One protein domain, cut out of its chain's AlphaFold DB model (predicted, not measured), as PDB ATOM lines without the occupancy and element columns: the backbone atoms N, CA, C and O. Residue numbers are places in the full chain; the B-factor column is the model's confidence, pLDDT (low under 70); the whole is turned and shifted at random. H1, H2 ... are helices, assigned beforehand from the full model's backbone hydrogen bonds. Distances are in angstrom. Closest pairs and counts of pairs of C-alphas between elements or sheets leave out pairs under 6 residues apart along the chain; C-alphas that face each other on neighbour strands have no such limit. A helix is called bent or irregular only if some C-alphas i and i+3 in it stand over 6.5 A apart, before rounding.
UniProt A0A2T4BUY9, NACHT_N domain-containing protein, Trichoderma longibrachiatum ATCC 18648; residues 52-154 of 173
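Overview. This is residues 52 to 154 of the 173 residues of the protein "NACHT_N domain-containing protein" of Trichoderma longibrachiatum ATCC 18648 (UniProt A0A2T4BUY9). One very long helix, H3, runs out of a small helical head as a single free arm, and this arm makes most of the length. In the head, H1 and H2 meet at a corner, the far end of H2 packs on the early part of H3, and a long loop, residues 86 to 106, folds back from the end of H2 to the beginning of H3. The printed part has 103 residues with three named helices, in the order H1, H2, H3, and no named strand; the class is all helix. The whole is extended, with a radius of gyration of the C-alphas of 22.4 A and spans of 72 by 36 by 23 A.

Along the chain. H1 covers residues 52 to 66 and is 21.1 A long from first to last C-alpha; it begins at C-alpha 52, at (-39.492, 29.244, -0.410). H2 covers residues 68 to 85 and is 26.0 A long. It is irregular: C-alphas 69 and 72 are 7.1 A apart. H3 covers residues 107 to 153 and is 67.4 A long, from C-alpha 107 at (-37.200, 40.725, -8.903) to C-alpha 153 at (-83.104, 3.908, -41.794).

Arrangement. H1 and H2 touch only at the corner by their tight link of one residue. Their closest C-alphas, those of Lys 65 and Ser 71, are 5.0 A apart. The two helices run opposite ways at a steep tilt of 63 degrees. H2, with residues 81 to 85 alone, touches residues 113 to 117 of H3. The closest C-alphas there are those of Leu 85 and Leu 117, 6.7 A apart. H2 and H3 run the same way at a steep tilt of 57 degrees. H1 and H3 are close but not clearly touching, with the C-alphas of Asp 58 and Thr 107 closest at 7.3 A. Their lines stand about perpendicular, but only just, at 71 degrees. In H1 and H3 every O i to N i+4 pair is within hydrogen-bond range; in H2, 11 of 14 are.

Size, cuts and confidence. The two C-alphas farthest apart are those of Asp 68 and Ala 153, at 72.2 A. Residues 122 to 154, of which 122 to 153 belong to H3, stand free. The body without them has 70 residues and spans 35 by 29 by 17 A. The link from H2 to H3, 21 residues, is long. The printed part has no cut. Its mean pLDDT is 83.0, and 15 residues are under 70: residues 136 to 139, 142 to 143 and 146 to 154.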
ATOM      1  N   LEU A  52     -40.725  30.011  -0.194       89.94
ATOM      2  CA  LEU A  52     -39.492  29.244  -0.410       89.94
ATOM      3  C   LEU A  52     -39.290  28.886  -1.890       89.94
ATOM      4  O   LEU A  52     -38.207  29.119  -2.424       89.94
ATOM      5  N   ALA A  53     -40.332  28.388  -2.563       89.50
ATOM      6  CA  ALA A  53     -40.269  28.053  -3.986       89.50
ATOM      7  C   ALA A  53     -39.962  29.289  -4.849       89.50
ATOM      8  O   ALA A  53     -39.119  29.227  -5.740       89.50
ATOM      9  N   GLU A  54     -40.578  30.433  -4.535       88.81
ATOM     10  CA  GLU A  54     -40.305  31.696  -5.224       88.81
ATOM     11  C   GLU A  54     -38.844  32.162  -5.057       88.81
ATOM     12  O   GLU A  54     -38.221  32.587  -6.028       88.81
ATOM     13  N   ARG A  55     -38.273  32.059  -3.845       91.19
ATOM     14  CA  ARG A  55     -36.864  32.416  -3.579       91.19
ATOM     15  C   ARG A  55     -35.883  31.481  -4.282       91.19
ATOM     16  O   ARG A  55     -34.865  31.947  -4.783       91.19
ATOM     17  N   LEU A  56     -36.173  30.178  -4.316       94.00
ATOM     18  CA  LEU A  56     -35.365  29.201  -5.051       94.00
ATOM     19  C   LEU A  56     -35.399  29.468  -6.557       94.00
ATOM     20  O   LEU A  56     -34.358  29.406  -7.204       94.00
ATOM     21  N   TRP A  57     -36.575  29.794  -7.098       91.56
ATOM     22  CA  TRP A  57     -36.733  30.111  -8.512       91.56
ATOM     23  C   TRP A  57     -35.955  31.374  -8.901       91.56
ATOM     24  O   TRP A  57     -35.203  31.336  -9.872       91.56
ATOM     25  N   ASP A  58     -36.056  32.458  -8.120       90.81
ATOM     26  CA  ASP A  58     -35.273  33.674  -8.380       90.81
ATOM     27  C   ASP A  58     -33.775  33.413  -8.309       90.81
ATOM     28  O   ASP A  58     -33.044  33.811  -9.208       90.81
ATOM     29  N   ARG A  59     -33.322  32.695  -7.274       93.12
ATOM     30  CA  ARG A  59     -31.912  32.349  -7.114       93.12
ATOM     31  C   ARG A  59     -31.388  31.564  -8.318       93.12
ATOM     32  O   ARG A  59     -30.351  31.928  -8.857       93.12
ATOM     33  N   ALA A  60     -32.107  30.531  -8.755       92.62
ATOM     34  CA  ALA A  60     -31.726  29.744  -9.927       92.62
ATOM     35  C   ALA A  60     -31.716  30.590 -11.214       92.62
ATOM     36  O   ALA A  60     -30.860  30.396 -12.074       92.62
ATOM     37  N   TYR A  61     -32.643  31.545 -11.339       91.81
ATOM     38  CA  TYR A  61     -32.689  32.482 -12.459       91.81
ATOM     39  C   TYR A  61     -31.482  33.427 -12.474       91.81
ATOM     40  O   TYR A  61     -30.849  33.613 -13.513       91.81
ATOM     41  N   ASP A  62     -31.153  34.004 -11.320       91.31
ATOM     42  CA  ASP A  62     -30.065  34.964 -11.162       91.31
ATOM     43  C   ASP A  62     -28.699  34.272 -11.331       91.31
ATOM     44  O   ASP A  62     -27.859  34.764 -12.083       91.31
ATOM     45  N   GLU A  63     -28.511  33.077 -10.757       92.75
ATOM     46  CA  GLU A  63     -27.329  32.230 -10.987       92.75
ATOM     47  C   GLU A  63     -27.146  31.931 -12.490       92.75
ATOM     48  O   GLU A  63     -26.071  32.176 -13.046       92.75
ATOM     49  N   LEU A  64     -28.207  31.501 -13.185       91.44
ATOM     50  CA  LEU A  64     -28.167  31.208 -14.623       91.44
ATOM     51  C   LEU A  64     -27.880  32.455 -15.479       91.44
ATOM     52  O   LEU A  64     -27.227  32.355 -16.517       91.44
ATOM     53  N   LYS A  65     -28.319  33.635 -15.030       88.62
ATOM     54  CA  LYS A  65     -28.074  34.927 -15.684       88.62
ATOM     55  C   LYS A  65     -26.641  35.435 -15.492       88.62
ATOM     56  O   LYS A  65     -26.103  36.062 -16.401       88.62
ATOM     57  N   THR A  66     -26.022  35.142 -14.346       89.19
ATOM     58  CA  THR A  66     -24.605  35.460 -14.073       89.19
ATOM     59  C   THR A  66     -23.610  34.502 -14.734       89.19
ATOM     60  O   THR A  66     -22.434  34.830 -14.839       89.19
ATOM     61  N   SER A  67     -24.056  33.331 -15.197       91.19
ATOM     62  CA  SER A  67     -23.202  32.372 -15.904       91.19
ATOM     63  C   SER A  67     -22.934  32.810 -17.349       91.19
ATOM     64  O   SER A  67     -23.852  32.829 -18.172       91.19
ATOM     65  N   ASP A  68     -21.671  33.072 -17.699       84.44
ATOM     66  CA  ASP A  68     -21.261  33.479 -19.056       84.44
ATOM     67  C   ASP A  68     -21.768  32.522 -20.151       84.44
ATOM     68  O   ASP A  68     -22.249  32.957 -21.198       84.44
ATOM     69  N   SER A  69     -21.742  31.210 -19.887       86.19
ATOM     70  CA  SER A  69     -22.221  30.178 -20.819       86.19
ATOM     71  C   SER A  69     -23.736  30.191 -21.055       86.19
ATOM     72  O   SER A  69     -24.195  29.692 -22.082       86.19
ATOM     73  N   ALA A  70     -24.520  30.738 -20.123       87.56
ATOM     74  CA  ALA A  70     -25.984  30.722 -20.161       87.56
ATOM     75  C   ALA A  70     -26.617  32.114 -20.329       87.56
ATOM     76  O   ALA A  70     -27.789  32.209 -20.695       87.56
ATOM     77  N   SER A  71     -25.847  33.194 -20.169       87.88
ATOM     78  CA  SER A  71     -26.302  34.575 -20.369       87.88
ATOM     79  C   SER A  71     -26.946  34.785 -21.748       87.88
ATOM     80  O   SER A  71     -28.038  35.345 -21.846       87.88
ATOM     81  N   ALA A  72     -26.358  34.235 -22.819       90.12
ATOM     82  CA  ALA A  72     -26.936  34.297 -24.167       90.12
ATOM     83  C   ALA A  72     -28.299  33.575 -24.281       90.12
ATOM     84  O   ALA A  72     -29.203  34.055 -24.970       90.12
ATOM     85  N   LEU A  73     -28.472  32.449 -23.578       91.50
ATOM     86  CA  LEU A  73     -29.733  31.703 -23.529       91.50
ATOM     87  C   LEU A  73     -30.807  32.481 -22.754       91.50
ATOM     88  O   LEU A  73     -31.937  32.597 -23.230       91.50
ATOM     89  N   ILE A  74     -30.449  33.067 -21.607       92.56
ATOM     90  CA  ILE A  74     -31.343  33.931 -20.823       92.56
ATOM     91  C   ILE A  74     -31.750  35.173 -21.617       92.56
ATOM     92  O   ILE A  74     -32.931  35.503 -21.643       92.56
ATOM     93  N   GLN A  75     -30.835  35.819 -22.343       90.94
ATOM     94  CA  GLN A  75     -31.179  36.953 -23.207       90.94
ATOM     95  C   GLN A  75     -32.153  36.564 -24.328       90.94
ATOM     96  O   GLN A  75     -33.108  37.296 -24.590       90.94
ATOM     97  N   ALA A  76     -31.956  35.413 -24.979       91.06
ATOM     98  CA  ALA A  76     -32.888  34.916 -25.991       91.06
ATOM     99  C   ALA A  76     -34.275  34.617 -25.388       91.06
ATOM    100  O   ALA A  76     -35.297  35.009 -25.955       91.06
ATOM    101  N   TYR A  77     -34.313  33.992 -24.208       91.75
ATOM    102  CA  TYR A  77     -35.538  33.725 -23.457       91.75
ATOM    103  C   TYR A  77     -36.269  35.015 -23.048       91.75
ATOM    104  O   TYR A  77     -37.453  35.173 -23.343       91.75
ATOM    105  N   GLU A  78     -35.570  35.978 -22.441       92.44
ATOM    106  CA  GLU A  78     -36.145  37.262 -22.032       92.44
ATOM    107  C   GLU A  78     -36.672  38.064 -23.239       92.44
ATOM    108  O   GLU A  78     -37.726  38.693 -23.130       92.44
ATOM    109  N   LYS A  79     -36.044  37.976 -24.423       92.38
ATOM    110  CA  LYS A  79     -36.583  38.545 -25.678       92.38
ATOM    111  C   LYS A  79     -37.877  37.865 -26.142       92.38
ATOM    112  O   LYS A  79     -38.816  38.556 -26.542       92.38
ATOM    113  N   ILE A  80     -37.967  36.534 -26.056       91.50
ATOM    114  CA  ILE A  80     -39.197  35.778 -26.366       91.50
ATOM    115  C   ILE A  80     -40.345  36.213 -25.443       91.50
ATOM    116  O   ILE A  80     -41.461  36.443 -25.915       91.50
ATOM    117  N   LEU A  81     -40.075  36.372 -24.144       91.81
ATOM    118  CA  LEU A  81     -41.063  36.862 -23.178       91.81
ATOM    119  C   LEU A  81     -41.449  38.329 -23.432       91.81
ATOM    120  O   LEU A  81     -42.630  38.671 -23.400       91.81
ATOM    121  N   SER A  82     -40.465  39.177 -23.737       91.81
ATOM    122  CA  SER A  82     -40.651  40.605 -24.028       91.81
ATOM    123  C   SER A  82     -41.621  40.833 -25.182       91.81
ATOM    124  O   SER A  82     -42.538  41.640 -25.067       91.81
ATOM    125  N   ARG A  83     -41.485  40.063 -26.269       90.31
ATOM    126  CA  ARG A  83     -42.430  40.093 -27.395       90.31
ATOM    127  C   ARG A  83     -43.863  39.822 -26.969       90.31
ATOM    128  O   ARG A  83     -44.767  40.525 -27.410       90.31
ATOM    129  N   ARG A  84     -44.068  38.824 -26.108       88.06
ATOM    130  CA  ARG A  84     -45.407  38.454 -25.645       88.06
ATOM    131  C   ARG A  84     -46.039  39.530 -24.772       88.06
ATOM    132  O   ARG A  84     -47.205  39.836 -24.996       88.06
ATOM    133  N   LEU A  85     -45.271  40.146 -23.873       89.19
ATOM    134  CA  LEU A  85     -45.716  41.309 -23.092       89.19
ATOM    135  C   LEU A  85     -46.053  42.515 -23.985       89.19
ATOM    136  O   LEU A  85     -47.022  43.219 -23.725       89.19
ATOM    137  N   SER A  86     -45.320  42.710 -25.086       86.69
ATOM    138  CA  SER A  86     -45.630  43.714 -26.118       86.69
ATOM    139  C   SER A  86     -46.818  43.343 -27.027       86.69
ATOM    140  O   SER A  86     -47.053  44.014 -28.031       86.69
ATOM    141  N   GLY A  87     -47.551  42.262 -26.738       82.38
ATOM    142  CA  GLY A  87     -48.684  41.784 -27.542       82.38
ATOM    143  C   GLY A  87     -48.302  41.097 -28.861       82.38
ATOM    144  O   GLY A  87     -49.181  40.666 -29.609       82.38
ATOM    145  N   GLN A  88     -47.010  40.947 -29.158       79.81
ATOM    146  CA  GLN A  88     -46.526  40.288 -30.368       79.81
ATOM    147  C   GLN A  88     -46.623  38.758 -30.218       79.81
ATOM    148  O   GLN A  88     -46.273  38.181 -29.187       79.81
ATOM    149  N   GLY A  89     -47.131  38.079 -31.250       74.69
ATOM    150  CA  GLY A  89     -47.257  36.617 -31.274       74.69
ATOM    151  C   GLY A  89     -45.909  35.888 -31.361       74.69
ATOM    152  O   GLY A  89     -44.888  36.475 -31.718       74.69
ATOM    153  N   PHE A  90     -45.915  34.574 -31.099       77.81
ATOM    154  CA  PHE A  90     -44.756  33.707 -31.381       77.81
ATOM    155  C   PHE A  90     -44.569  33.430 -32.884       77.81
ATOM    156  O   PHE A  90     -43.561  32.860 -33.280       77.81
ATOM    157  N   ASP A  91     -45.519  33.851 -33.721       76.75
ATOM    158  CA  ASP A  91     -45.552  33.588 -35.164       76.75
ATOM    159  C   ASP A  91     -44.481  34.372 -35.949       76.75
ATOM    160  O   ASP A  91     -44.248  34.117 -37.127       76.75
ATOM    161  N   THR A  92     -43.805  35.323 -35.292       76.38
ATOM    162  CA  THR A  92     -42.671  36.068 -35.854       76.38
ATOM    163  C   THR A  92     -41.356  35.609 -35.208       76.38
ATOM    164  O   THR A  92     -41.309  35.459 -33.984       76.38
ATOM    165  N   PRO A  93     -40.262  35.429 -35.975       79.25
ATOM    166  CA  PRO A  93     -38.968  35.013 -35.432       79.25
ATOM    167  C   PRO A  93     -38.306  36.141 -34.631       79.25
ATOM    168  O   PRO A  93     -38.415  37.313 -35.006       79.25
ATOM    169  N   VAL A  94     -37.626  35.786 -33.536       82.56
ATOM    170  CA  VAL A  94     -36.874  36.713 -32.669       82.56
ATOM    171  C   VAL A  94     -35.709  37.322 -33.446       82.56
ATOM    172  O   VAL A  94     -34.955  36.606 -34.103       82.56
ATOM    173  N   THR A  95     -35.562  38.643 -33.377       79.38
ATOM    174  CA  THR A  95     -34.514  39.402 -34.067       79.38
ATOM    175  C   THR A  95     -33.509  39.991 -33.081       79.38
ATOM    176  O   THR A  95     -33.798  40.203 -31.901       79.38
ATOM    177  N   ALA A  96     -32.306  40.307 -33.566       73.44
ATOM    178  CA  ALA A  96     -31.294  40.987 -32.759       73.44
ATOM    179  C   ALA A  96     -31.796  42.339 -32.207       73.44
ATOM    180  O   ALA A  96     -31.480  42.678 -31.067       73.44
ATOM    181  N   THR A  97     -32.628  43.044 -32.981       76.69
ATOM    182  CA  THR A  97     -33.208  44.362 -32.676       76.69
ATOM    183  C   THR A  97     -34.270  44.336 -31.575       76.69
ATOM    184  O   THR A  97     -34.578  45.383 -31.009       76.69
ATOM    185  N   ASP A  98     -34.835  43.168 -31.248       81.06
ATOM    186  CA  ASP A  98     -35.870  43.082 -30.219       81.06
ATOM    187  C   ASP A  98     -35.313  43.525 -28.866       81.06
ATOM    188  O   ASP A  98     -34.339  42.952 -28.356       81.06
ATOM    189  N   GLN A  99     -35.956  44.531 -28.275       83.88
ATOM    190  CA  GLN A  99     -35.611  44.992 -26.941       83.88
ATOM    191  C   GLN A  99     -36.122  44.020 -25.882       83.88
ATOM    192  O   GLN A  99     -37.200  43.434 -25.986       83.88
ATOM    193  N   ASN A 100     -35.312  43.884 -24.842       89.44
ATOM    194  CA  ASN A 100     -35.642  43.134 -23.652       89.44
ATOM    195  C   ASN A 100     -36.313  44.076 -22.643       89.44
ATOM    196  O   ASN A 100     -35.663  44.983 -22.127       89.44
ATOM    197  N   ILE A 101     -37.606  43.870 -22.392       91.19
ATOM    198  CA  ILE A 101     -38.406  44.662 -21.446       91.19
ATOM    199  C   ILE A 101     -38.637  43.934 -20.116       91.19
ATOM    200  O   ILE A 101     -39.329  44.458 -19.242       91.19
ATOM    201  N   ILE A 102     -38.076  42.731 -19.942       91.94
ATOM    202  CA  ILE A 102     -38.112  42.022 -18.660       91.94
ATOM    203  C   ILE A 102     -37.266  42.791 -17.647       91.94
ATOM    204  O   ILE A 102     -36.143  43.204 -17.941       91.94
ATOM    205  N   ALA A 103     -37.801  42.990 -16.442       90.50
ATOM    206  CA  ALA A 103     -37.115  43.715 -15.385       90.50
ATOM    207  C   ALA A 103     -35.784  43.032 -15.025       90.50
ATOM    208  O   ALA A 103     -35.741  41.873 -14.611       90.50
ATOM    209  N   GLN A 104     -34.688  43.773 -15.204       87.25
ATOM    210  CA  GLN A 104     -33.326  43.244 -15.079       87.25
ATOM    211  C   GLN A 104     -32.837  43.188 -13.626       87.25
ATOM    212  O   GLN A 104     -32.151  42.240 -13.260       87.25
ATOM    213  N   HIS A 105     -33.213  44.186 -12.819       84.31
ATOM    214  CA  HIS A 105     -32.738  44.386 -11.440       84.31
ATOM    215  C   HIS A 105     -33.865  44.360 -10.391       84.31
ATOM    216  O   HIS A 105     -33.584  44.339  -9.197       84.31
ATOM    217  N   ASP A 106     -35.133  44.375 -10.820       88.62
ATOM    218  CA  ASP A 106     -36.297  44.293  -9.932       88.62
ATOM    219  C   ASP A 106     -36.950  42.912 -10.057       88.62
ATOM    220  O   ASP A 106     -37.704  42.613 -10.989       88.62
ATOM    221  N   THR A 107     -36.656  42.072  -9.070       88.19
ATOM    222  CA  THR A 107     -37.200  40.725  -8.903       88.19
ATOM    223  C   THR A 107     -38.731  40.712  -8.812       88.19
ATOM    224  O   THR A 107     -39.379  39.820  -9.359       88.19
ATOM    225  N   HIS A 108     -39.347  41.698  -8.153       88.12
ATOM    226  CA  HIS A 108     -40.798  41.756  -7.975       88.12
ATOM    227  C   HIS A 108     -41.515  42.167  -9.268       88.12
ATOM    228  O   HIS A 108     -42.528  41.558  -9.639       88.12
ATOM    229  N   ALA A 109     -40.968  43.140 -10.002       90.38
ATOM    230  CA  ALA A 109     -41.442  43.483 -11.340       90.38
ATOM    231  C   ALA A 109     -41.298  42.290 -12.302       90.38
ATOM    232  O   ALA A 109     -42.279  41.925 -12.953       90.38
ATOM    233  N   ARG A 110     -40.141  41.605 -12.309       91.81
ATOM    234  CA  ARG A 110     -39.893  40.395 -13.120       91.81
ATOM    235  C   ARG A 110     -40.937  39.309 -12.861       91.81
ATOM    236  O   ARG A 110     -41.573  38.820 -13.795       91.81
ATOM    237  N   ARG A 111     -41.173  38.963 -11.590       90.00
ATOM    238  CA  ARG A 111     -42.213  37.996 -11.186       90.00
ATOM    239  C   ARG A 111     -43.610  38.426 -11.638       90.00
ATOM    240  O   ARG A 111     -44.411  37.586 -12.042       90.00
ATOM    241  N   THR A 112     -43.917  39.720 -11.572       91.75
ATOM    242  CA  THR A 112     -45.223  40.262 -11.981       91.75
ATOM    243  C   THR A 112     -45.427  40.142 -13.491       91.75
ATOM    244  O   THR A 112     -46.470  39.645 -13.913       91.75
ATOM    245  N   GLN A 113     -44.414  40.479 -14.291       93.56
ATOM    246  CA  GLN A 113     -44.403  40.283 -15.744       93.56
ATOM    247  C   GLN A 113     -44.574  38.804 -16.131       93.56
ATOM    248  O   GLN A 113     -45.374  38.472 -17.004       93.56
ATOM    249  N   MET A 114     -43.887  37.885 -15.446       91.38
ATOM    250  CA  MET A 114     -44.062  36.446 -15.688       91.38
ATOM    251  C   MET A 114     -45.449  35.939 -15.282       91.38
ATOM    252  O   MET A 114     -46.023  35.097 -15.971       91.38
ATOM    253  N   ARG A 115     -46.036  36.482 -14.209       91.75
ATOM    254  CA  ARG A 115     -47.414  36.164 -13.816       91.75
ATOM    255  C   ARG A 115     -48.427  36.656 -14.854       91.75
ATOM    256  O   ARG A 115     -49.355  35.914 -15.153       91.75
ATOM    257  N   GLN A 116     -48.233  37.849 -15.425       93.25
ATOM    258  CA  GLN A 116     -49.049  38.366 -16.536       93.25
ATOM    259  C   GLN A 116     -48.988  37.425 -17.745       93.25
ATOM    260  O   GLN A 116     -50.025  36.951 -18.189       93.25
ATOM    261  N   LEU A 117     -47.786  37.027 -18.173       91.56
ATOM    262  CA  LEU A 117     -47.587  36.077 -19.277       91.56
ATOM    263  C   LEU A 117     -48.318  34.738 -19.087       91.56
ATOM    264  O   LEU A 117     -48.840  34.176 -20.052       91.56
ATOM    265  N   ILE A 118     -48.370  34.226 -17.854       91.50
ATOM    266  CA  ILE A 118     -49.131  33.012 -17.524       91.50
ATOM    267  C   ILE A 118     -50.640  33.264 -17.657       91.50
ATOM    268  O   ILE A 118     -51.329  32.443 -18.258       91.50
ATOM    269  N   GLN A 119     -51.155  34.386 -17.141       91.69
ATOM    270  CA  GLN A 119     -52.579  34.728 -17.248       91.69
ATOM    271  C   GLN A 119     -53.002  34.963 -18.706       91.69
ATOM    272  O   GLN A 119     -53.974  34.362 -19.149       91.69
ATOM    273  N   ASP A 120     -52.226  35.718 -19.488       89.38
ATOM    274  CA  ASP A 120     -52.484  35.955 -20.916       89.38
ATOM    275  C   ASP A 120     -52.506  34.640 -21.718       89.38
ATOM    276  O   ASP A 120     -53.325  34.449 -22.625       89.38
ATOM    277  N   GLY A 121     -51.617  33.703 -21.369       86.31
ATOM    278  CA  GLY A 121     -51.599  32.350 -21.921       86.31
ATOM    279  C   GLY A 121     -52.865  31.560 -21.580       86.31
ATOM    280  O   GLY A 121     -53.499  31.002 -22.480       86.31
ATOM    281  N   LEU A 122     -53.266  31.554 -20.304       89.25
ATOM    282  CA  LEU A 122     -54.484  30.890 -19.827       89.25
ATOM    283  C   LEU A 122     -55.744  31.475 -20.476       89.25
ATOM    284  O   LEU A 122     -56.576  30.714 -20.972       89.25
ATOM    285  N   ASP A 123     -55.866  32.801 -20.553       88.50
ATOM    286  CA  ASP A 123     -57.001  33.488 -21.175       88.50
ATOM    287  C   ASP A 123     -57.075  33.235 -22.686       88.50
ATOM    288  O   ASP A 123     -58.169  33.028 -23.232       88.50
ATOM    289  N   LYS A 124     -55.928  33.178 -23.380       85.56
ATOM    290  CA  LYS A 124     -55.886  32.768 -24.789       85.56
ATOM    291  C   LYS A 124     -56.381  31.327 -24.954       85.56
ATOM    292  O   LYS A 124     -57.264  31.087 -25.778       85.56
ATOM    293  N   THR A 125     -55.879  30.380 -24.160       84.25
ATOM    294  CA  THR A 125     -56.313  28.975 -24.227       84.25
ATOM    295  C   THR A 125     -57.790  28.812 -23.857       84.25
ATOM    296  O   THR A 125     -58.507  28.090 -24.548       84.25
ATOM    297  N   ALA A 126     -58.289  29.524 -22.844       83.62
ATOM    298  CA  ALA A 126     -59.701  29.520 -22.466       83.62
ATOM    299  C   ALA A 126     -60.603  30.070 -23.587       83.62
ATOM    300  O   ALA A 126     -61.669  29.514 -23.863       83.62
ATOM    301  N   ARG A 127     -60.168  31.128 -24.284       81.81
ATOM    302  CA  ARG A 127     -60.871  31.676 -25.455       81.81
ATOM    303  C   ARG A 127     -60.901  30.682 -26.616       81.81
ATOM    304  O   ARG A 127     -61.967  30.450 -27.182       81.81
ATOM    305  N   GLU A 128     -59.769  30.062 -26.943       80.31
ATOM    306  CA  GLU A 128     -59.699  29.029 -27.983       80.31
ATOM    307  C   GLU A 128     -60.552  27.800 -27.642       80.31
ATOM    308  O   GLU A 128     -61.228  27.266 -28.521       80.31
ATOM    309  N   ALA A 129     -60.567  27.373 -26.376       78.75
ATOM    310  CA  ALA A 129     -61.404  26.276 -25.901       78.75
ATOM    311  C   ALA A 129     -62.899  26.594 -26.062       78.75
ATOM    312  O   ALA A 129     -63.629  25.771 -26.606       78.75
ATOM    313  N   ARG A 130     -63.346  27.805 -25.692       76.38
ATOM    314  CA  ARG A 130     -64.738  28.259 -25.895       76.38
ATOM    315  C   ARG A 130     -65.138  28.262 -27.374       76.38
ATOM    316  O   ARG A 130     -66.217  27.782 -27.710       76.38
ATOM    317  N   VAL A 131     -64.269  28.747 -28.267       78.31
ATOM    318  CA  VAL A 131     -64.526  28.739 -29.722       78.31
ATOM    319  C   VAL A 131     -64.592  27.306 -30.265       78.31
ATOM    320  O   VAL A 131     -65.541  26.962 -30.968       78.31
ATOM    321  N   LYS A 132     -63.641  26.439 -29.889       74.62
ATOM    322  CA  LYS A 132     -63.645  25.013 -30.265       74.62
ATOM    323  C   LYS A 132     -64.880  24.283 -29.729       74.62
ATOM    324  O   LYS A 132     -65.453  23.478 -30.453       74.62
ATOM    325  N   GLN A 133     -65.328  24.591 -28.512       73.12
ATOM    326  CA  GLN A 133     -66.542  24.026 -27.921       73.12
ATOM    327  C   GLN A 133     -67.806  24.483 -28.659       73.12
ATOM    328  O   GLN A 133     -68.674  23.655 -28.915       73.12
ATOM    329  N   ALA A 134     -67.908  25.757 -29.049       71.88
ATOM    330  CA  ALA A 134     -69.047  26.261 -29.820       71.88
ATOM    331  C   ALA A 134     -69.146  25.597 -31.208       71.88
ATOM    332  O   ALA A 134     -70.217  25.141 -31.605       71.88
ATOM    333  N   ILE A 135     -68.015  25.470 -31.913       72.12
ATOM    334  CA  ILE A 135     -67.937  24.770 -33.207       72.12
ATOM    335  C   ILE A 135     -68.234  23.273 -33.032       72.12
ATOM    336  O   ILE A 135     -69.003  22.702 -33.804       72.12
ATOM    337  N   GLY A 136     -67.671  22.642 -31.999       67.88
ATOM    338  CA  GLY A 136     -67.913  21.239 -31.670       67.88
ATOM    339  C   GLY A 136     -69.376  20.957 -31.338       67.88
ATOM    340  O   GLY A 136     -69.925  19.979 -31.829       67.88
ATOM    341  N   ALA A 137     -70.040  21.836 -30.583       68.19
ATOM    342  CA  ALA A 137     -71.466  21.730 -30.293       68.19
ATOM    343  C   ALA A 137     -72.313  21.834 -31.572       68.19
ATOM    344  O   ALA A 137     -73.175  20.985 -31.793       68.19
ATOM    345  N   ALA A 138     -72.032  22.805 -32.448       69.00
ATOM    346  CA  ALA A 138     -72.719  22.929 -33.735       69.00
ATOM    347  C   ALA A 138     -72.528  21.676 -34.612       69.00
ATOM    348  O   ALA A 138     -73.500  21.135 -35.136       69.00
ATOM    349  N   PHE A 139     -71.297  21.160 -34.706       69.50
ATOM    350  CA  PHE A 139     -70.995  19.939 -35.454       69.50
ATOM    351  C   PHE A 139     -71.681  18.700 -34.863       69.50
ATOM    352  O   PHE A 139     -72.232  17.897 -35.611       69.50
ATOM    353  N   VAL A 140     -71.703  18.548 -33.533       75.00
ATOM    354  CA  VAL A 140     -72.403  17.448 -32.846       75.00
ATOM    355  C   VAL A 140     -73.913  17.522 -33.072       75.00
ATOM    356  O   VAL A 140     -74.531  16.479 -33.272       75.00
ATOM    357  N   LEU A 141     -74.512  18.717 -33.104       72.19
ATOM    358  CA  LEU A 141     -75.928  18.885 -33.446       72.19
ATOM    359  C   LEU A 141     -76.209  18.468 -34.901       72.19
ATOM    360  O   LEU A 141     -77.078  17.633 -35.125       72.19
ATOM    361  N   SER A 142     -75.432  18.943 -35.880       67.62
ATOM    362  CA  SER A 142     -75.609  18.527 -37.282       67.62
ATOM    363  C   SER A 142     -75.338  17.032 -37.506       67.62
ATOM    364  O   SER A 142     -76.035  16.376 -38.282       67.62
ATOM    365  N   ALA A 143     -74.352  16.464 -36.807       69.69
ATOM    366  CA  ALA A 143     -74.075  15.032 -36.845       69.69
ATOM    367  C   ALA A 143     -75.210  14.220 -36.206       69.69
ATOM    368  O   ALA A 143     -75.572  13.181 -36.749       69.69
ATOM    369  N   LYS A 144     -75.811  14.695 -35.105       72.31
ATOM    370  CA  LYS A 144     -76.971  14.058 -34.464       72.31
ATOM    371  C   LYS A 144     -78.133  13.905 -35.441       72.31
ATOM    372  O   LYS A 144     -78.717  12.828 -35.476       72.31
ATOM    373  N   ASP A 145     -78.449  14.918 -36.243       71.94
ATOM    374  CA  ASP A 145     -79.565  14.836 -37.195       71.94
ATOM    375  C   ASP A 145     -79.285  13.809 -38.307       71.94
ATOM    376  O   ASP A 145     -80.131  12.968 -38.621       71.94
ATOM    377  N   MET A 146     -78.055  13.788 -38.835       67.44
ATOM    378  CA  MET A 146     -77.631  12.816 -39.853       67.44
ATOM    379  C   MET A 146     -77.552  11.378 -39.303       67.44
ATOM    380  O   MET A 146     -77.946  10.427 -39.977       67.44
ATOM    381  N   ILE A 147     -77.089  11.212 -38.061       65.88
ATOM    382  CA  ILE A 147     -77.052   9.930 -37.341       65.88
ATOM    383  C   ILE A 147     -78.473   9.473 -36.992       65.88
ATOM    384  O   ILE A 147     -78.776   8.295 -37.143       65.88
ATOM    385  N   SER A 148     -79.369  10.378 -36.590       63.81
ATOM    386  CA  SER A 148     -80.776  10.065 -36.319       63.81
ATOM    387  C   SER A 148     -81.480   9.568 -37.581       63.81
ATOM    388  O   SER A 148     -82.159   8.545 -37.530       63.81
ATOM    389  N   ALA A 149     -81.257  10.221 -38.728       64.69
ATOM    390  CA  ALA A 149     -81.766   9.762 -40.019       64.69
ATOM    391  C   ALA A 149     -81.206   8.376 -40.408       64.69
ATOM    392  O   ALA A 149     -81.951   7.515 -40.874       64.69
ATOM    393  N   ALA A 150     -79.914   8.121 -40.167       59.78
ATOM    394  CA  ALA A 150     -79.290   6.826 -40.446       59.78
ATOM    395  C   ALA A 150     -79.772   5.698 -39.506       59.78
ATOM    396  O   ALA A 150     -80.025   4.585 -39.966       59.78
ATOM    397  N   ILE A 151     -79.950   5.979 -38.210       58.53
ATOM    398  CA  ILE A 151     -80.499   5.033 -37.222       58.53
ATOM    399  C   ILE A 151     -81.952   4.688 -37.561       58.53
ATOM    400  O   ILE A 151     -82.335   3.522 -37.490       58.53
ATOM    401  N   GLN A 152     -82.745   5.678 -37.981       58.88
ATOM    402  CA  GLN A 152     -84.128   5.469 -38.412       58.88
ATOM    403  C   GLN A 152     -84.219   4.651 -39.713       58.88
ATOM    404  O   GLN A 152     -85.203   3.942 -39.917       58.88
ATOM    405  N   ALA A 153     -83.188   4.697 -40.566       57.97
ATOM    406  CA  ALA A 153     -83.104   3.908 -41.794       57.97
ATOM    407  C   ALA A 153     -82.593   2.466 -41.585       57.97
ATOM    408  O   ALA A 153     -83.014   1.572 -42.319       57.97
ATOM    409  N   VAL A 154     -81.688   2.212 -40.625       56.59
ATOM    410  CA  VAL A 154     -81.084   0.878 -40.406       56.59
ATOM    411  C   VAL A 154     -80.896   0.552 -38.908       56.59
ATOM    412  O   VAL A 154     -79.765   0.537 -38.406       56.59
TER     413      VAL A 154